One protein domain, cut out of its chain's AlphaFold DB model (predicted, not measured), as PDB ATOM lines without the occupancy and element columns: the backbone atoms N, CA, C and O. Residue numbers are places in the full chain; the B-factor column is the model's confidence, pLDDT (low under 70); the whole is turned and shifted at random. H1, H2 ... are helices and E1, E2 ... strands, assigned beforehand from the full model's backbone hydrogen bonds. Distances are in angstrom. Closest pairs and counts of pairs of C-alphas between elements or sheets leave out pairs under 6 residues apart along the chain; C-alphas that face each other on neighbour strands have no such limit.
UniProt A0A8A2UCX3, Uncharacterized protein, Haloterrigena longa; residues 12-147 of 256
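This is residues 12 to 147 of the 256 residues of an uncharacterized protein of Haloterrigena longa (UniProt A0A8A2UCX3). One twisted sheet of six strands curls round a single helix, H4, which lies nearest the middle of the domain; the short helices H2 and H3 are over the same face as H4, and no named helix covers the other face. H1 only grazes the sheet, and the long link of residues 81 to 97 reaches out at one end of the longest axis. The printed part has 136 residues with four named helices and six named strands, in the order E1 H1 H2 E2 E3 E4 E5 H3 H4 E6; the sheet runs E2 E3 E4 E5 E1 E6 and is antiparallel throughout. The class is mixed, helices and strands, with under half of the residues in named elements. The whole is compact, with a radius of gyration of the C-alphas of 15.1 A, and its elongated outline spans 49 by 29 by 28 A.

The sheet holds E2, residues 39 to 45, 15.9 A long from first to last C-alpha; E3, residues 48 to 55, 21.1 A; E4, residues 63 to 70, 22.6 A; E5, residues 74 to 80, 18.9 A; E1, residues 12 to 18, 20.5 A; and E6, residues 143 to 146, 10.6 A. E3 bends by 51 degrees at residue 51. E1 begins at C-alpha 12, (-8.717, -45.023, -32.833), and E6 ends at C-alpha 146, (-8.763, -50.051, -30.091). The longest helix is H4, residues 117 to 126, 14.0 A, beginning at C-alpha 117, (-2.957, -51.331, -42.437). H2, residues 30 to 35, measures 10.5 A; H1, residues 19 to 22, and H3, residues 98 to 101, have four residues each.

E2, E3, E4 and E5 form a meander, each strand the antiparallel neighbour of the one before, and E2 and E3, E3 and E4, and E4 and E5 are hairpins. N 43 and O 50 are 2.8 A apart between E2 and E3, N 51 and O 67 are 2.9 A apart between E3 and E4, and N 68 and O 76 are 2.8 A apart between E4 and E5, within hydrogen-bond range. E5 and E1 are antiparallel at 170 degrees, with N 15 and O 77 at 2.8 A; E1 and E6 are antiparallel at 161 degrees, with N 14 and O 145 at 2.8 A. E2 and E6 are the edge strands. E5, H3 H4 and E6 make a split strand-helix-strand unit, two strands running the same way with E1 between them in the sheet, and its crossover is right-handed. H2 and H4 on one face of the sheet make two layers with it. H4 comes closest to E5 at the C-alphas of Ala 77 and Leu 118, 5.4 A apart. H2 lies over E3 at a height over the sheet of 7.9 A and runs along the strands, at 26 degrees to E3 on the local plane. H2 and H4 only just touch, with 3 pairs of C-alphas within 8 A, the closest those of Val 33 and Leu 125 at 5.1 A, and stand about perpendicular at 84 degrees. H3 lies over E5 at a height of 7.7 A, on the same face, and only just touches H4, with 3 pairs within 8 A; the closest C-alphas are those of Tyr 101 and Leu 117, 5.2 A apart. H1 only grazes the sheet, with its residues 19 to 21. Every O i to N i+4 pair of H4 is within hydrogen-bond range; H2 has 0 of 2, beside 2 of 3 O i to N i+3 pairs, and H1 and H3 are too short for an O i to N i+4 pair.

The two C-alphas farthest apart, those of Thr 24 and Pro 90, are 50.4 A apart. The printed part has no cut. The long links are E5 to H3, H3 to H4 and H4 to E6. The mean pLDDT of the printed part is 86.0, and residues 83 to 95 and 106 to 114 are under 70.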
ATOM      1  N   SER A  12      -7.637 -44.050 -32.630       87.31
ATOM      2  CA  SER A  12      -8.717 -45.023 -32.833       87.31
ATOM      3  C   SER A  12      -8.181 -46.451 -32.698       87.31
ATOM      4  O   SER A  12      -8.489 -47.156 -31.731       87.31
ATOM      5  N   PHE A  13      -7.302 -46.858 -33.614       90.69
ATOM      6  CA  PHE A  13      -6.613 -48.148 -33.617       90.69
ATOM      7  C   PHE A  13      -5.107 -47.981 -33.466       90.69
ATOM      8  O   PHE A  13      -4.500 -47.121 -34.097       90.69
ATOM      9  N   LEU A  14      -4.497 -48.876 -32.697       94.25
ATOM     10  CA  LEU A  14      -3.064 -48.944 -32.452       94.25
ATOM     11  C   LEU A  14      -2.559 -50.360 -32.750       94.25
ATOM     12  O   LEU A  14      -3.131 -51.345 -32.285       94.25
ATOM     13  N   GLY A  15      -1.484 -50.452 -33.524       94.69
ATOM     14  CA  GLY A  15      -0.715 -51.658 -33.786       94.69
ATOM     15  C   GLY A  15       0.674 -51.496 -33.186       94.69
ATOM     16  O   GLY A  15       1.287 -50.438 -33.337       94.69
ATOM     17  N   TYR A  16       1.170 -52.510 -32.488       96.31
ATOM     18  CA  TYR A  16       2.491 -52.460 -31.873       96.31
ATOM     19  C   TYR A  16       3.205 -53.805 -31.944       96.31
ATOM     20  O   TYR A  16       2.593 -54.870 -31.860       96.31
ATOM     21  N   TRP A  17       4.520 -53.735 -32.111       97.69
ATOM     22  CA  TRP A  17       5.399 -54.886 -32.273       97.69
ATOM     23  C   TRP A  17       6.808 -54.519 -31.803       97.69
ATOM     24  O   TRP A  17       7.242 -53.383 -31.998       97.69
ATOM     25  N   ASN A  18       7.519 -55.447 -31.164       97.44
ATOM     26  CA  ASN A  18       8.892 -55.214 -30.724       97.44
ATOM     27  C   ASN A  18       9.861 -56.020 -31.590       97.44
ATOM     28  O   ASN A  18       9.856 -57.241 -31.547       97.44
ATOM     29  N   ALA A  19      10.728 -55.348 -32.344       97.00
ATOM     30  CA  ALA A  19      11.685 -56.008 -33.225       97.00
ATOM     31  C   ALA A  19      12.703 -56.886 -32.482       97.00
ATOM     32  O   ALA A  19      13.148 -57.901 -33.019       97.00
ATOM     33  N   LEU A  20      13.074 -56.516 -31.254       95.69
ATOM     34  CA  LEU A  20      14.096 -57.212 -30.469       95.69
ATOM     35  C   LEU A  20      13.577 -58.524 -29.876       95.69
ATOM     36  O   LEU A  20      14.353 -59.463 -29.734       95.69
ATOM     37  N   ASP A  21      12.265 -58.647 -29.651       96.06
ATOM     38  CA  ASP A  21      11.639 -59.923 -29.265       96.06
ATOM     39  C   ASP A  21      11.756 -60.991 -30.374       96.06
ATOM     40  O   ASP A  21      11.589 -62.188 -30.124       96.06
ATOM     41  N   HIS A  22      12.087 -60.569 -31.599       92.94
ATOM     42  CA  HIS A  22      12.224 -61.409 -32.789       92.94
ATOM     43  C   HIS A  22      13.629 -61.346 -33.407       92.94
ATOM     44  O   HIS A  22      13.812 -61.715 -34.573       92.94
ATOM     45  N   SER A  23      14.615 -60.875 -32.641       90.00
ATOM     46  CA  SER A  23      15.991 -60.648 -33.081       90.00
ATOM     47  C   SER A  23      17.006 -61.342 -32.174       90.00
ATOM     48  O   SER A  23      16.709 -61.736 -31.050       90.00
ATOM     49  N   THR A  24      18.241 -61.460 -32.659       86.69
ATOM     50  CA  THR A  24      19.419 -61.721 -31.813       86.69
ATOM     51  C   THR A  24      20.168 -60.446 -31.426       86.69
ATOM     52  O   THR A  24      21.164 -60.525 -30.715       86.69
ATOM     53  N   GLU A  25      19.739 -59.299 -31.950       87.62
ATOM     54  CA  GLU A  25      20.309 -57.983 -31.667       87.62
ATOM     55  C   GLU A  25      19.684 -57.377 -30.405       87.62
ATOM     56  O   GLU A  25      18.530 -57.654 -30.086       87.62
ATOM     57  N   ASP A  26      20.425 -56.493 -29.735       88.69
ATOM     58  CA  ASP A  26      19.972 -55.803 -28.516       88.69
ATOM     59  C   ASP A  26      19.461 -54.370 -28.786       88.69
ATOM     60  O   ASP A  26      19.057 -53.665 -27.861       88.69
ATOM     61  N   SER A  27      19.513 -53.907 -30.042       90.75
ATOM     62  CA  SER A  27      19.070 -52.566 -30.448       90.75
ATOM     63  C   SER A  27      18.784 -52.472 -31.947       90.75
ATOM     64  O   SER A  27      19.320 -53.249 -32.740       90.75
ATOM     65  N   ILE A  28      18.016 -51.457 -32.336       95.56
ATOM     66  CA  ILE A  28      17.848 -51.010 -33.727       95.56
ATOM     67  C   ILE A  28      18.252 -49.535 -33.848       95.56
ATOM     68  O   ILE A  28      18.278 -48.833 -32.839       95.56
ATOM     69  N   ASP A  29      18.538 -49.056 -35.062       97.06
ATOM     70  CA  ASP A  29      18.626 -47.617 -35.345       97.06
ATOM     71  C   ASP A  29      17.278 -47.131 -35.908       97.06
ATOM     72  O   ASP A  29      16.960 -47.396 -37.070       97.06
ATOM     73  N   PRO A  30      16.462 -46.402 -35.121       97.62
ATOM     74  CA  PRO A  30      15.150 -45.946 -35.569       97.62
ATOM     75  C   PRO A  30      15.204 -44.968 -36.738       97.62
ATOM     76  O   PRO A  30      14.186 -44.755 -37.388       97.62
ATOM     77  N   THR A  31      16.350 -44.335 -37.003       98.19
ATOM     78  CA  THR A  31      16.472 -43.366 -38.097       98.19
ATOM     79  C   THR A  31      16.550 -44.032 -39.465       98.19
ATOM     80  O   THR A  31      16.237 -43.387 -40.464       98.19
ATOM     81  N   GLU A  32      16.872 -45.327 -39.529       98.19
ATOM     82  CA  GLU A  32      16.935 -46.077 -40.787       98.19
ATOM     83  C   GLU A  32      15.570 -46.160 -41.480       98.19
ATOM     84  O   GLU A  32      15.502 -46.114 -42.707       98.19
ATOM     85  N   VAL A  33      14.473 -46.165 -40.714       98.06
ATOM     86  CA  VAL A  33      13.103 -46.232 -41.257       98.06
ATOM     87  C   VAL A  33      12.728 -45.008 -42.096       98.06
ATOM     88  O   VAL A  33      11.804 -45.064 -42.903       98.06
ATOM     89  N   LEU A  34      13.467 -43.904 -41.943       98.31
ATOM     90  CA  LEU A  34      13.287 -42.675 -42.716       98.31
ATOM     91  C   LEU A  34      13.772 -42.803 -44.167       98.31
ATOM     92  O   LEU A  34      13.505 -41.913 -44.973       98.31
ATOM     93  N   ASN A  35      14.471 -43.889 -44.514       97.38
ATOM     94  CA  ASN A  35      14.819 -44.200 -45.901       97.38
ATOM     95  C   ASN A  35      13.601 -44.655 -46.719       97.38
ATOM     96  O   ASN A  35      13.655 -44.632 -47.953       97.38
ATOM     97  N   ASN A  36      12.499 -45.026 -46.055       97.69
ATOM     98  CA  ASN A  36      11.274 -45.411 -46.733       97.69
ATOM     99  C   ASN A  36      10.646 -44.197 -47.439       97.69
ATOM    100  O   ASN A  36      10.296 -43.200 -46.806       97.69
ATOM    101  N   GLY A  37      10.443 -44.304 -48.754       96.94
ATOM    102  CA  GLY A  37       9.863 -43.234 -49.572       96.94
ATOM    103  C   GLY A  37       8.413 -42.863 -49.236       96.94
ATOM    104  O   GLY A  37       7.941 -41.839 -49.722       96.94
ATOM    105  N   SER A  38       7.720 -43.666 -48.423       97.25
ATOM    106  CA  SER A  38       6.368 -43.392 -47.924       97.25
ATOM    107  C   SER A  38       6.339 -42.592 -46.614       97.25
ATOM    108  O   SER A  38       5.255 -42.315 -46.112       97.25
ATOM    109  N   VAL A  39       7.479 -42.221 -46.022       98.06
ATOM    110  CA  VAL A  39       7.494 -41.341 -44.839       98.06
ATOM    111  C   VAL A  39       7.333 -39.881 -45.276       98.06
ATOM    112  O   VAL A  39       8.265 -39.273 -45.800       98.06
ATOM    113  N   ASP A  40       6.156 -39.302 -45.023       96.62
ATOM    114  CA  ASP A  40       5.781 -37.951 -45.473       96.62
ATOM    115  C   ASP A  40       6.343 -36.846 -44.566       96.62
ATOM    116  O   ASP A  40       6.786 -35.791 -45.025       96.62
ATOM    117  N   ALA A  41       6.311 -37.074 -43.252       97.25
ATOM    118  CA  ALA A  41       6.765 -36.129 -42.238       97.25
ATOM    119  C   ALA A  41       7.316 -36.884 -41.031       97.25
ATOM    120  O   ALA A  41       6.846 -37.975 -40.718       97.25
ATOM    121  N   HIS A  42       8.302 -36.314 -40.337       97.75
ATOM    122  CA  HIS A  42       8.879 -36.945 -39.156       97.75
ATOM    123  C   HIS A  42       9.569 -35.948 -38.224       97.75
ATOM    124  O   HIS A  42       9.991 -34.863 -38.626       97.75
ATOM    125  N   ASN A  43       9.742 -36.380 -36.979       97.69
ATOM    126  CA  ASN A  43      10.578 -35.769 -35.964       97.69
ATOM    127  C   ASN A  43      11.539 -36.831 -35.417       97.69
ATOM    128  O   ASN A  43      11.130 -37.941 -35.073       97.69
ATOM    129  N   VAL A  44      12.821 -36.479 -35.312       97.44
ATOM    130  CA  VAL A  44      13.848 -37.342 -34.713       97.44
ATOM    131  C   VAL A  44      14.080 -36.927 -33.264       97.44
ATOM    132  O   VAL A  44      14.276 -35.748 -32.957       97.44
ATOM    133  N   TYR A  45      14.089 -37.914 -32.380       97.00
ATOM    134  CA  TYR A  45      14.327 -37.786 -30.949       97.00
ATOM    135  C   TYR A  45      15.566 -38.592 -30.557       97.00
ATOM    136  O   TYR A  45      16.088 -39.391 -31.326       97.00
ATOM    137  N   GLU A  46      16.047 -38.386 -29.334       95.31
ATOM    138  CA  GLU A  46      17.219 -39.110 -28.820       95.31
ATOM    139  C   GLU A  46      16.988 -40.622 -28.713       95.31
ATOM    140  O   GLU A  46      17.936 -41.379 -28.858       95.31
ATOM    141  N   ASN A  47      15.746 -41.040 -28.472       93.62
ATOM    142  CA  ASN A  47      15.351 -42.430 -28.235       93.62
ATOM    143  C   ASN A  47      14.352 -42.960 -29.281       93.62
ATOM    144  O   ASN A  47      13.583 -43.879 -28.996       93.62
ATOM    145  N   GLY A  48      14.277 -42.335 -30.460       97.00
ATOM    146  CA  GLY A  48      13.367 -42.787 -31.510       97.00
ATOM    147  C   GLY A  48      13.000 -41.749 -32.562       97.00
ATOM    148  O   GLY A  48      13.497 -40.626 -32.579       97.00
ATOM    149  N   VAL A  49      12.080 -42.143 -33.429       98.00
ATOM    150  CA  VAL A  49      11.487 -41.339 -34.497       98.00
ATOM    151  C   VAL A  49       9.970 -41.405 -34.353       98.00
ATOM    152  O   VAL A  49       9.423 -42.460 -34.046       98.00
ATOM    153  N   GLU A  50       9.296 -40.285 -34.581       97.81
ATOM    154  CA  GLU A  50       7.844 -40.210 -34.776       97.81
ATOM    155  C   GLU A  50       7.571 -39.618 -36.156       97.81
ATOM    156  O   GLU A  50       8.303 -38.723 -36.582       97.81
ATOM    157  N   GLY A  51       6.531 -40.069 -36.848       97.12
ATOM    158  CA  GLY A  51       6.188 -39.496 -38.140       97.12
ATOM    159  C   GLY A  51       4.845 -39.927 -38.706       97.12
ATOM    160  O   GLY A  51       4.033 -40.566 -38.042       97.12
ATOM    161  N   LEU A  52       4.647 -39.541 -39.962       97.31
ATOM    162  CA  LEU A  52       3.493 -39.844 -40.793       97.31
ATOM    163  C   LEU A  52       3.942 -40.729 -41.955       97.31
ATOM    164  O   LEU A  52       4.914 -40.413 -42.644       97.31
ATOM    165  N   PHE A  53       3.231 -41.828 -42.166       97.12
ATOM    166  CA  PHE A  53       3.457 -42.781 -43.240       97.12
ATOM    167  C   PHE A  53       2.281 -42.747 -44.219       97.12
ATOM    168  O   PHE A  53       1.133 -42.939 -43.818       97.12
ATOM    169  N   SER A  54       2.567 -42.534 -45.499       95.19
ATOM    170  CA  SER A  54       1.599 -42.561 -46.591       95.19
ATOM    171  C   SER A  54       1.403 -43.983 -47.097       95.19
ATOM    172  O   SER A  54       2.293 -44.577 -47.714       95.19
ATOM    173  N   PHE A  55       0.219 -44.535 -46.869       89.50
ATOM    174  CA  PHE A  55      -0.167 -45.830 -47.400       89.50
ATOM    175  C   PHE A  55      -1.069 -45.658 -48.618       89.50
ATOM    176  O   PHE A  55      -2.158 -45.100 -48.521       89.50
ATOM    177  N   GLY A  56      -0.619 -46.139 -49.775       85.81
ATOM    178  CA  GLY A  56      -1.398 -46.073 -51.008       85.81
ATOM    179  C   GLY A  56      -2.541 -47.085 -51.020       85.81
ATOM    180  O   GLY A  56      -2.343 -48.249 -50.677       85.81
ATOM    181  N   PHE A  57      -3.715 -46.644 -51.459       77.69
ATOM    182  CA  PHE A  57      -4.856 -47.503 -51.762       77.69
ATOM    183  C   PHE A  57      -5.017 -47.591 -53.281       77.69
ATOM    184  O   PHE A  57      -4.679 -46.656 -54.009       77.69
ATOM    185  N   SER A  58      -5.503 -48.723 -53.786       77.56
ATOM    186  CA  SER A  58      -5.569 -48.946 -55.236       77.56
ATOM    187  C   SER A  58      -6.662 -48.123 -55.924       77.56
ATOM    188  O   SER A  58      -6.516 -47.757 -57.090       77.56
ATOM    189  N   ARG A  59      -7.781 -47.886 -55.232       71.50
ATOM    190  CA  ARG A  59      -8.995 -47.212 -55.741       71.50
ATOM    191  C   ARG A  59      -9.559 -46.196 -54.744       71.50
ATOM    192  O   ARG A  59     -10.691 -45.744 -54.874       71.50
ATOM    193  N   ALA A  60      -8.769 -45.843 -53.740       72.88
ATOM    194  CA  ALA A  60      -9.044 -44.751 -52.827       72.88
ATOM    195  C   ALA A  60      -7.803 -43.859 -52.731       72.88
ATOM    196  O   ALA A  60      -6.707 -44.219 -53.163       72.88
ATOM    197  N   THR A  61      -7.992 -42.673 -52.177       78.62
ATOM    198  CA  THR A  61      -6.911 -41.792 -51.728       78.62
ATOM    199  C   THR A  61      -5.953 -42.526 -50.785       78.62
ATOM    200  O   THR A  61      -6.318 -43.511 -50.147       78.62
ATOM    201  N   SER A  62      -4.707 -42.065 -50.678       86.19
ATOM    202  CA  SER A  62      -3.781 -42.620 -49.687       86.19
ATOM    203  C   SER A  62      -4.302 -42.402 -48.262       86.19
ATOM    204  O   SER A  62      -5.058 -41.469 -47.992       86.19
ATOM    205  N   ARG A  63      -3.894 -43.261 -47.329       86.31
ATOM    206  CA  ARG A  63      -4.151 -43.101 -45.895       86.31
ATOM    207  C   ARG A  63      -2.879 -42.700 -45.186       86.31
ATOM    208  O   ARG A  63      -1.825 -43.290 -45.412       86.31
ATOM    209  N   THR A  64      -2.994 -41.720 -44.303       91.88
ATOM    210  CA  THR A  64      -1.908 -41.368 -43.401       91.88
ATOM    211  C   THR A  64      -1.996 -42.237 -42.156       91.88
ATOM    212  O   THR A  64      -3.018 -42.271 -41.476       91.88
ATOM    213  N   VAL A  65      -0.906 -42.933 -41.854       94.81
ATOM    214  CA  VAL A  65      -0.730 -43.708 -40.627       94.81
ATOM    215  C   VAL A  65       0.326 -43.009 -39.791       94.81
ATOM    216  O   VAL A  65       1.438 -42.761 -40.256       94.81
ATOM    217  N   ASN A  66      -0.004 -42.687 -38.548       96.62
ATOM    218  CA  ASN A  66       0.983 -42.166 -37.620       96.62
ATOM    219  C   ASN A  66       1.885 -43.312 -37.153       96.62
ATOM    220  O   ASN A  66       1.411 -44.433 -36.958       96.62
ATOM    221  N   PHE A  67       3.173 -43.053 -36.943       97.81
ATOM    222  CA  PHE A  67       4.093 -44.070 -36.451       97.81
ATOM    223  C   PHE A  67       5.096 -43.539 -35.432       97.81
ATOM    224  O   PHE A  67       5.438 -42.357 -35.405       97.81
ATOM    225  N   ARG A  68       5.615 -44.462 -34.619       97.69
ATOM    226  CA  ARG A  68       6.780 -44.300 -33.751       97.69
ATOM    227  C   ARG A  68       7.675 -45.527 -33.862       97.69
ATOM    228  O   ARG A  68       7.187 -46.652 -33.811       97.69
ATOM    229  N   VAL A  69       8.979 -45.299 -33.942       98.00
ATOM    230  CA  VAL A  69      10.008 -46.343 -33.854       98.00
ATOM    231  C   VAL A  69      10.996 -45.936 -32.776       98.00
ATOM    232  O   VAL A  69      11.467 -44.800 -32.766       98.00
ATOM    233  N   LYS A  70      11.283 -46.833 -31.838       96.19
ATOM    234  CA  LYS A  70      12.144 -46.569 -30.681       96.19
ATOM    235  C   LYS A  70      13.398 -47.432 -30.724       96.19
ATOM    236  O   LYS A  70      13.397 -48.519 -31.289       96.19
ATOM    237  N   ASP A  71      14.468 -46.930 -30.121       95.12
ATOM    238  CA  ASP A  71      15.773 -47.603 -30.058       95.12
ATOM    239  C   ASP A  71      15.731 -48.943 -29.298       95.12
ATOM    240  O   ASP A  71      16.488 -49.862 -29.609       95.12
ATOM    241  N   ASP A  72      14.781 -49.083 -28.371       94.94
ATOM    242  CA  ASP A  72      14.447 -50.315 -27.648       94.94
ATOM    243  C   ASP A  72      13.558 -51.302 -28.436       94.94
ATOM    244  O   ASP A  72      12.935 -52.194 -27.853       94.94
ATOM    245  N   GLY A  73      13.485 -51.152 -29.761       96.06
ATOM    246  CA  GLY A  73      12.856 -52.119 -30.661       96.06
ATOM    247  C   GLY A  73      11.375 -51.910 -30.921       96.06
ATOM    248  O   GLY A  73      10.824 -52.561 -31.805       96.06
ATOM    249  N   TRP A  74      10.707 -51.036 -30.167       97.44
ATOM    250  CA  TRP A  74       9.269 -50.843 -30.310       97.44
ATOM    251  C   TRP A  74       8.921 -50.089 -31.592       97.44
ATOM    252  O   TRP A  74       9.283 -48.922 -31.760       97.44
ATOM    253  N   PHE A  75       8.133 -50.744 -32.438       98.31
ATOM    254  CA  PHE A  75       7.370 -50.145 -33.520       98.31
ATOM    255  C   PHE A  75       5.926 -49.966 -33.066       98.31
ATOM    256  O   PHE A  75       5.306 -50.887 -32.530       98.31
ATOM    257  N   VAL A  76       5.385 -48.776 -33.296       97.62
ATOM    258  CA  VAL A  76       3.990 -48.436 -33.025       97.62
ATOM    259  C   VAL A  76       3.446 -47.720 -34.249       97.62
ATOM    260  O   VAL A  76       4.049 -46.756 -34.707       97.62
ATOM    261  N   ALA A  77       2.312 -48.169 -34.769       97.12
ATOM    262  CA  ALA A  77       1.578 -47.511 -35.842       97.12
ATOM    263  C   ALA A  77       0.133 -47.296 -35.394       97.12
ATOM    264  O   ALA A  77      -0.437 -48.163 -34.729       97.12
ATOM    265  N   TRP A  78      -0.472 -46.160 -35.730       95.25
ATOM    266  CA  TRP A  78      -1.846 -45.886 -35.333       95.25
ATOM    267  C   TRP A  78      -2.619 -45.035 -36.334       95.25
ATOM    268  O   TRP A  78      -2.068 -44.194 -37.047       95.25
ATOM    269  N   LEU A  79      -3.927 -45.276 -36.343       91.62
ATOM    270  CA  LEU A  79      -4.912 -44.407 -36.967       91.62
ATOM    271  C   LEU A  79      -5.403 -43.426 -35.914       91.62
ATOM    272  O   LEU A  79      -5.619 -43.798 -34.755       91.62
ATOM    273  N   ASP A  80      -5.556 -42.170 -36.309       88.50
ATOM    274  CA  ASP A  80      -6.168 -41.186 -35.434       88.50
ATOM    275  C   ASP A  80      -7.702 -41.339 -35.411       88.50
ATOM    276  O   ASP A  80      -8.280 -42.225 -36.052       88.50
ATOM    277  N   THR A  81      -8.372 -40.507 -34.620       78.50
ATOM    278  CA  THR A  81      -9.841 -40.442 -34.555       78.50
ATOM    279  C   THR A  81     -10.440 -39.452 -35.558       78.50
ATOM    280  O   THR A  81     -11.622 -39.131 -35.453       78.50
ATOM    281  N   SER A  82      -9.646 -38.898 -36.481       72.19
ATOM    282  CA  SER A  82     -10.115 -37.875 -37.427       72.19
ATOM    283  C   SER A  82     -10.938 -38.452 -38.580       72.19
ATOM    284  O   SER A  82     -11.615 -37.699 -39.275       72.19
ATOM    285  N   GLY A  83     -10.924 -39.777 -38.758       62.94
ATOM    286  CA  GLY A  83     -11.753 -40.467 -39.742       62.94
ATOM    287  C   GLY A  83     -13.242 -40.271 -39.460       62.94
ATOM    288  O   GLY A  83     -13.790 -40.830 -38.508       62.94
ATOM    289  N   GLU A  84     -13.911 -39.488 -40.300       57.09
ATOM    290  CA  GLU A  84     -15.359 -39.304 -40.255       57.09
ATOM    291  C   GLU A  84     -16.051 -40.399 -41.065       57.09
ATOM    292  O   GLU A  84     -15.665 -40.656 -42.193       57.09
ATOM    293  N   PHE A  85     -17.117 -41.009 -40.536       55.19
ATOM    294  CA  PHE A  85     -17.958 -41.904 -41.336       55.19
ATOM    295  C   PHE A  85     -18.605 -41.142 -42.485       55.19
ATOM    296  O   PHE A  85     -19.697 -40.587 -42.325       55.19
ATOM    297  N   ASP A  86     -17.962 -41.142 -43.647       49.59
ATOM    298  CA  ASP A  86     -18.556 -40.543 -44.823       49.59
ATOM    299  C   ASP A  86     -19.513 -41.539 -45.481       49.59
ATOM    300  O   ASP A  86     -19.182 -42.331 -46.361       49.59
ATOM    301  N   THR A  87     -20.756 -41.499 -45.010       42.91
ATOM    302  CA  THR A  87     -21.894 -42.171 -45.653       42.91
ATOM    303  C   THR A  87     -22.300 -41.515 -46.987       42.91
ATOM    304  O   THR A  87     -23.312 -41.904 -47.577       42.91
ATOM    305  N   HIS A  88     -21.575 -40.488 -47.448       42.31
ATOM    306  CA  HIS A  88     -21.955 -39.617 -48.553       42.31
ATOM    307  C   HIS A  88     -20.774 -39.205 -49.440       42.31
ATOM    308  O   HIS A  88     -20.435 -38.035 -49.567       42.31
ATOM    309  N   VAL A  89     -20.200 -40.172 -50.148       44.50
ATOM    310  CA  VAL A  89     -19.053 -39.923 -51.025       44.50
ATOM    311  C   VAL A  89     -19.511 -39.360 -52.371       44.50
ATOM    312  O   VAL A  89     -20.225 -40.041 -53.114       44.50
ATOM    313  N   PRO A  90     -19.070 -38.158 -52.776       44.34
ATOM    314  CA  PRO A  90     -18.952 -37.851 -54.193       44.34
ATOM    315  C   PRO A  90     -18.039 -38.897 -54.845       44.34
ATOM    316  O   PRO A  90     -17.142 -39.417 -54.198       44.34
ATOM    317  N   LYS A  91     -18.181 -39.145 -56.146       49.94
ATOM    318  CA  LYS A  91     -17.315 -40.058 -56.924       49.94
ATOM    319  C   LYS A  91     -15.791 -39.854 -56.724       49.94
ATOM    320  O   LYS A  91     -15.021 -40.756 -57.021       49.94
ATOM    321  N   ASP A  92     -15.387 -38.695 -56.197       51.56
ATOM    322  CA  ASP A  92     -14.006 -38.282 -55.928       51.56
ATOM    323  C   ASP A  92     -13.755 -37.886 -54.444       51.56
ATOM    324  O   ASP A  92     -12.825 -37.133 -54.154       51.56
ATOM    325  N   GLY A  93     -14.620 -38.298 -53.507       54.62
ATOM    326  CA  GLY A  93     -14.515 -37.956 -52.080       54.62
ATOM    327  C   GLY A  93     -13.492 -38.793 -51.307       54.62
ATOM    328  O   GLY A  93     -13.168 -39.921 -51.678       54.62
ATOM    329  N   ASP A  94     -12.983 -38.224 -50.218       64.56
ATOM    330  CA  ASP A  94     -11.929 -38.814 -49.395       64.56
ATOM    331  C   ASP A  94     -12.520 -39.731 -48.304       64.56
ATOM    332  O   ASP A  94     -12.925 -39.279 -47.237       64.56
ATOM    333  N   LEU A  95     -12.644 -41.029 -48.606       67.69
ATOM    334  CA  LEU A  95     -13.311 -42.023 -47.747       67.69
ATOM    335  C   LEU A  95     -12.478 -42.458 -46.534       67.69
ATOM    336  O   LEU A  95     -11.879 -43.531 -46.566       67.69
ATOM    337  N   HIS A  96     -12.486 -41.721 -45.434       70.38
ATOM    338  CA  HIS A  96     -11.736 -42.113 -44.233       70.38
ATOM    339  C   HIS A  96     -12.600 -42.731 -43.145       70.38
ATOM    340  O   HIS A  96     -13.738 -42.337 -42.952       70.38
ATOM    341  N   GLY A  97     -12.061 -43.667 -42.369       73.69
ATOM    342  CA  GLY A  97     -12.765 -44.136 -41.182       73.69
ATOM    343  C   GLY A  97     -12.105 -45.314 -40.479       73.69
ATOM    344  O   GLY A  97     -11.078 -45.824 -40.919       73.69
ATOM    345  N   PRO A  98     -12.723 -45.813 -39.398       72.19
ATOM    346  CA  PRO A  98     -12.238 -46.979 -38.653       72.19
ATOM    347  C   PRO A  98     -12.012 -48.242 -39.504       72.19
ATOM    348  O   PRO A  98     -11.227 -49.107 -39.123       72.19
ATOM    349  N   TYR A  99     -12.672 -48.354 -40.661       75.00
ATOM    350  CA  TYR A  99     -12.464 -49.439 -41.620       75.00
ATOM    351  C   TYR A  99     -11.141 -49.336 -42.399       75.00
ATOM    352  O   TYR A  99     -10.709 -50.339 -42.958       75.00
ATOM    353  N   ASP A 100     -10.442 -48.194 -42.378       81.12
ATOM    354  CA  ASP A 100      -9.082 -48.058 -42.928       81.12
ATOM    355  C   ASP A 100      -8.070 -48.951 -42.201       81.12
ATOM    356  O   ASP A 100      -6.984 -49.206 -42.710       81.12
ATOM    357  N   TYR A 101      -8.438 -49.491 -41.036       84.38
ATOM    358  CA  TYR A 101      -7.711 -50.584 -40.399       84.38
ATOM    359  C   TYR A 101      -7.484 -51.773 -41.351       84.38
ATOM    360  O   TYR A 101      -6.453 -52.445 -41.260       84.38
ATOM    361  N   LEU A 102      -8.429 -52.033 -42.259       79.25
ATOM    362  CA  LEU A 102      -8.337 -53.059 -43.291       79.25
ATOM    363  C   LEU A 102      -7.399 -52.570 -44.404       79.25
ATOM    364  O   LEU A 102      -7.665 -51.557 -45.053       79.25
ATOM    365  N   GLY A 103      -6.284 -53.271 -44.626       75.12
ATOM    366  CA  GLY A 103      -5.332 -52.902 -45.674       75.12
ATOM    367  C   GLY A 103      -5.970 -52.960 -47.069       75.12
ATOM    368  O   GLY A 103      -6.537 -53.981 -47.439       75.12
ATOM    369  N   ASP A 104      -5.866 -51.863 -47.829       77.81
ATOM    370  CA  ASP A 104      -6.408 -51.680 -49.189       77.81
ATOM    371  C   ASP A 104      -7.814 -52.269 -49.432       77.81
ATOM    372  O   ASP A 104      -8.057 -52.967 -50.422       77.81
ATOM    373  N   TRP A 105      -8.771 -51.933 -48.557       74.25
ATOM    374  CA  TRP A 105     -10.195 -52.283 -48.713       74.25
ATOM    375  C   TRP A 105     -10.827 -51.757 -50.009       74.25
ATOM    376  O   TRP A 105     -11.870 -52.233 -50.448       74.25
ATOM    377  N   SER A 106     -10.181 -50.790 -50.663       69.94
ATOM    378  CA  SER A 106     -10.674 -50.199 -51.904       69.94
ATOM    379  C   SER A 106     -10.606 -51.145 -53.111       69.94
ATOM    380  O   SER A 106     -11.256 -50.883 -54.122       69.94
ATOM    381  N   TYR A 107      -9.829 -52.236 -53.042       69.88
ATOM    382  CA  TYR A 107      -9.634 -53.157 -54.164       69.88
ATOM    383  C   TYR A 107     -10.316 -54.523 -53.970       69.88
ATOM    384  O   TYR A 107      -9.985 -55.249 -53.027       69.88
ATOM    385  N   PRO A 108     -11.154 -54.969 -54.931       59.91
ATOM    386  CA  PRO A 108     -11.801 -56.278 -54.874       59.91
ATOM    387  C   PRO A 108     -10.823 -57.463 -54.748       59.91
ATOM    388  O   PRO A 108     -10.157 -57.871 -55.706       59.91
ATOM    389  N   GLY A 109     -10.792 -58.091 -53.570       57.94
ATOM    390  CA  GLY A 109      -9.932 -59.243 -53.271       57.94
ATOM    391  C   GLY A 109      -8.488 -58.904 -52.892       57.94
ATOM    392  O   GLY A 109      -7.631 -59.779 -53.015       57.94
ATOM    393  N   SER A 110      -8.208 -57.660 -52.484       58.97
ATOM    394  CA  SER A 110      -6.930 -57.279 -51.851       58.97
ATOM    395  C   SER A 110      -6.951 -57.465 -50.330       58.97
ATOM    396  O   SER A 110      -5.893 -57.623 -49.719       58.97
ATOM    397  N   VAL A 111      -8.145 -57.508 -49.721       62.34
ATOM    398  CA  VAL A 111      -8.280 -57.632 -48.268       62.34
ATOM    399  C   VAL A 111      -7.996 -59.054 -47.823       62.34
ATOM    400  O   VAL A 111      -8.709 -60.009 -48.124       62.34
ATOM    401  N   ASP A 112      -6.904 -59.168 -47.086       65.69
ATOM    402  CA  ASP A 112      -6.486 -60.368 -46.395       65.69
ATOM    403  C   ASP A 112      -6.745 -60.127 -44.901       65.69
ATOM    404  O   ASP A 112      -6.193 -59.172 -44.349       65.69
ATOM    405  N   PRO A 113      -7.551 -60.961 -44.217       58.78
ATOM    406  CA  PRO A 113      -7.785 -60.842 -42.777       58.78
ATOM    407  C   PRO A 113      -6.499 -60.818 -41.932       58.78
ATOM    408  O   PRO A 113      -6.526 -60.372 -40.787       58.78
ATOM    409  N   SER A 114      -5.371 -61.287 -42.482       65.12
ATOM    410  CA  SER A 114      -4.045 -61.234 -41.854       65.12
ATOM    411  C   SER A 114      -3.246 -59.946 -42.128       65.12
ATOM    412  O   SER A 114      -2.120 -59.812 -41.634       65.12
ATOM    413  N   LYS A 115      -3.805 -58.996 -42.892       76.81
ATOM    414  CA  LYS A 115      -3.171 -57.732 -43.297       76.81
ATOM    415  C   LYS A 115      -3.972 -56.528 -42.812       76.81
ATOM    416  O   LYS A 115      -4.818 -55.978 -43.517       76.81
ATOM    417  N   SER A 116      -3.665 -56.081 -41.601       87.69
ATOM    418  CA  SER A 116      -4.085 -54.755 -41.158       87.69
ATOM    419  C   SER A 116      -3.162 -53.686 -41.742       87.69
ATOM    420  O   SER A 116      -1.956 -53.902 -41.892       87.69
ATOM    421  N   LEU A 117      -3.716 -52.506 -42.014       90.88
ATOM    422  CA  LEU A 117      -2.957 -51.331 -42.437       90.88
ATOM    423  C   LEU A 117      -1.803 -51.033 -41.466       90.88
ATOM    424  O   LEU A 117      -0.688 -50.746 -41.886       90.88
ATOM    425  N   LEU A 118      -2.043 -51.192 -40.162       94.25
ATOM    426  CA  LEU A 118      -1.046 -50.945 -39.117       94.25
ATOM    427  C   LEU A 118       0.109 -51.956 -39.151       94.25
ATOM    428  O   LEU A 118       1.269 -51.561 -39.037       94.25
ATOM    429  N   ALA A 119      -0.187 -53.247 -39.336       93.94
ATOM    430  CA  ALA A 119       0.848 -54.271 -39.472       93.94
ATOM    431  C   ALA A 119       1.652 -54.087 -40.765       93.94
ATOM    432  O   ALA A 119       2.870 -54.252 -40.763       93.94
ATOM    433  N   GLU A 120       0.992 -53.695 -41.856       93.81
ATOM    434  CA  GLU A 120       1.645 -53.384 -43.127       93.81
ATOM    435  C   GLU A 120       2.544 -52.144 -43.024       93.81
ATOM    436  O   GLU A 120       3.673 -52.162 -43.517       93.81
ATOM    437  N   THR A 121       2.117 -51.083 -42.334       95.75
ATOM    438  CA  THR A 121       2.981 -49.929 -42.041       95.75
ATOM    439  C   THR A 121       4.207 -50.350 -41.236       95.75
ATOM    440  O   THR A 121       5.326 -50.018 -41.627       95.75
ATOM    441  N   ILE A 122       4.031 -51.135 -40.164       97.50
ATOM    442  CA  ILE A 122       5.161 -51.650 -39.375       97.50
ATOM    443  C   ILE A 122       6.099 -52.476 -40.261       97.50
ATOM    444  O   ILE A 122       7.304 -52.248 -40.223       97.50
ATOM    445  N   ARG A 123       5.566 -53.371 -41.103       96.12
ATOM    446  CA  ARG A 123       6.349 -54.189 -42.042       96.12
ATOM    447  C   ARG A 123       7.201 -53.331 -42.977       96.12
ATOM    448  O   ARG A 123       8.378 -53.627 -43.150       96.12
ATOM    449  N   ASN A 124       6.621 -52.284 -43.566       96.50
ATOM    450  CA  ASN A 124       7.322 -51.395 -44.497       96.50
ATOM    451  C   ASN A 124       8.416 -50.560 -43.810       96.50
ATOM    452  O   ASN A 124       9.482 -50.354 -44.383       96.50
ATOM    453  N   LEU A 125       8.179 -50.096 -42.580       97.94
ATOM    454  CA  LEU A 125       9.202 -49.394 -41.798       97.94
ATOM    455  C   LEU A 125      10.329 -50.349 -41.386       97.94
ATOM    456  O   LEU A 125      11.506 -50.023 -41.497       97.94
ATOM    457  N   TYR A 126       9.960 -51.549 -40.946       96.31
ATOM    458  CA  TYR A 126      10.873 -52.605 -40.538       96.31
ATOM    459  C   TYR A 126      11.848 -53.018 -41.652       96.31
ATOM    460  O   TYR A 126      13.030 -53.228 -41.384       96.31
ATOM    461  N   THR A 127      11.385 -53.117 -42.904       97.31
ATOM    462  CA  THR A 127      12.234 -53.546 -44.030       97.31
ATOM    463  C   THR A 127      13.382 -52.591 -44.342       97.31
ATOM    464  O   THR A 127      14.332 -53.001 -45.004       97.31
ATOM    465  N   GLU A 128      13.321 -51.348 -43.863       97.94
ATOM    466  CA  GLU A 128      14.412 -50.386 -44.021       97.94
ATOM    467  C   GLU A 128      15.549 -50.583 -43.018       97.94
ATOM    468  O   GLU A 128      16.636 -50.041 -43.221       97.94
ATOM    469  N   LEU A 129      15.319 -51.341 -41.940       96.94
ATOM    470  CA  LEU A 129      16.373 -51.605 -40.972       96.94
ATOM    471  C   LEU A 129      17.511 -52.389 -41.634       96.94
ATOM    472  O   LEU A 129      17.291 -53.393 -42.322       96.94
ATOM    473  N   SER A 130      18.751 -51.993 -41.368       95.56
ATOM    474  CA  SER A 130      19.954 -52.654 -41.880       95.56
ATOM    475  C   SER A 130      20.103 -54.090 -41.362       95.56
ATOM    476  O   SER A 130      20.696 -54.937 -42.034       95.56
ATOM    477  N   ASN A 131      19.508 -54.387 -40.204       92.56
ATOM    478  CA  ASN A 131      19.417 -55.716 -39.602       92.56
ATOM    479  C   ASN A 131      18.074 -56.431 -39.868       92.56
ATOM    480  O   ASN A 131      17.820 -57.486 -39.291       92.56
ATOM    481  N   SER A 132      17.237 -55.952 -40.795       94.50
ATOM    482  CA  SER A 132      15.993 -56.644 -41.195       94.50
ATOM    483  C   SER A 132      16.212 -58.062 -41.755       94.50
ATOM    484  O   SER A 132      15.286 -58.859 -41.861       94.50
ATOM    485  N   GLY A 133      17.448 -58.427 -42.110       93.25
ATOM    486  CA  GLY A 133      17.794 -59.801 -42.483       93.25
ATOM    487  C   GLY A 133      17.934 -60.774 -41.303       93.25
ATOM    488  O   GLY A 133      17.950 -61.984 -41.530       93.25
ATOM    489  N   THR A 134      18.080 -60.279 -40.069       92.94
ATOM    490  CA  THR A 134      18.265 -61.097 -38.852       92.94
ATOM    491  C   THR A 134      17.047 -61.099 -37.937       92.94
ATOM    492  O   THR A 134      16.921 -61.979 -37.087       92.94
ATOM    493  N   ILE A 135      16.139 -60.152 -38.135       94.88
ATOM    494  CA  ILE A 135      14.863 -60.073 -37.440       94.88
ATOM    495  C   ILE A 135      13.824 -60.883 -38.235       94.88
ATOM    496  O   ILE A 135      13.859 -60.945 -39.465       94.88
ATOM    497  N   THR A 136      12.903 -61.561 -37.553       95.00
ATOM    498  CA  THR A 136      11.786 -62.255 -38.217       95.00
ATOM    499  C   THR A 136      10.492 -61.490 -37.994       95.00
ATOM    500  O   THR A 136      10.027 -61.388 -36.864       95.00
ATOM    501  N   PHE A 137       9.881 -60.994 -39.069       94.81
ATOM    502  CA  PHE A 137       8.585 -60.322 -39.005       94.81
ATOM    503  C   PHE A 137       7.457 -61.253 -39.464       94.81
ATOM    504  O   PHE A 137       7.480 -61.733 -40.600       94.81
ATOM    505  N   ASN A 138       6.437 -61.436 -38.622       93.56
ATOM    506  CA  ASN A 138       5.142 -61.989 -39.020       93.56
ATOM    507  C   ASN A 138       4.044 -60.990 -38.655       93.56
ATOM    508  O   ASN A 138       4.016 -60.485 -37.536       93.56
ATOM    509  N   SER A 139       3.093 -60.748 -39.561       89.56
ATOM    510  CA  SER A 139       1.981 -59.827 -39.283       89.56
ATOM    511  C   SER A 139       1.107 -60.286 -38.111       89.56
ATOM    512  O   SER A 139       0.550 -59.452 -37.410       89.56
ATOM    513  N   SER A 140       1.043 -61.595 -37.844       89.44
ATOM    514  CA  SER A 140       0.337 -62.169 -36.691       89.44
ATOM    515  C   SER A 140       0.947 -61.813 -35.335       89.44
ATOM    516  O   SER A 140       0.273 -61.962 -34.320       89.44
ATOM    517  N   ASP A 141       2.213 -61.387 -35.309       93.31
ATOM    518  CA  ASP A 141       2.915 -61.001 -34.082       93.31
ATOM    519  C   ASP A 141       2.660 -59.523 -33.728       93.31
ATOM    520  O   ASP A 141       3.036 -59.062 -32.649       93.31
ATOM    521  N   VAL A 142       2.001 -58.771 -34.619       93.50
ATOM    522  CA  VAL A 142       1.570 -57.399 -34.354       93.50
ATOM    523  C   VAL A 142       0.334 -57.438 -33.463       93.50
ATOM    524  O   VAL A 142      -0.730 -57.926 -33.845       93.50
ATOM    525  N   ALA A 143       0.470 -56.900 -32.257       92.44
ATOM    526  CA  ALA A 143      -0.651 -56.757 -31.346       92.44
ATOM    527  C   ALA A 143      -1.488 -55.532 -31.729       92.44
ATOM    528  O   ALA A 143      -0.952 -54.490 -32.110       92.44
ATOM    529  N   HIS A 144      -2.806 -55.658 -31.594       90.94
ATOM    530  CA  HIS A 144      -3.766 -54.626 -31.960       90.94
ATOM    531  C   HIS A 144      -4.615 -54.208 -30.763       90.94
ATOM    532  O   HIS A 144      -5.048 -55.042 -29.969       90.94
ATOM    533  N   PHE A 145      -4.870 -52.908 -30.649       90.75
ATOM    534  CA  PHE A 145      -5.719 -52.323 -29.621       90.75
ATOM    535  C   PHE A 145      -6.614 -51.238 -30.221       90.75
ATOM    536  O   PHE A 145      -6.198 -50.520 -31.132       90.75
ATOM    537  N   ASN A 146      -7.833 -51.104 -29.704       88.00
ATOM    538  CA  ASN A 146      -8.763 -50.051 -30.091       88.00
ATOM    539  C   ASN A 146      -9.112 -49.200 -28.858       88.00
ATOM    540  O   ASN A 146      -9.625 -49.718 -27.865       88.00
ATOM    541  N   TYR A 147      -8.822 -47.899 -28.919       88.06
ATOM    542  CA  TYR A 147      -9.041 -46.971 -27.803       88.06
ATOM    543  C   TYR A 147     -10.493 -46.480 -27.697       88.06
ATOM    544  O   TYR A 147     -10.904 -46.069 -26.613       88.06
TER     545      TYR A 147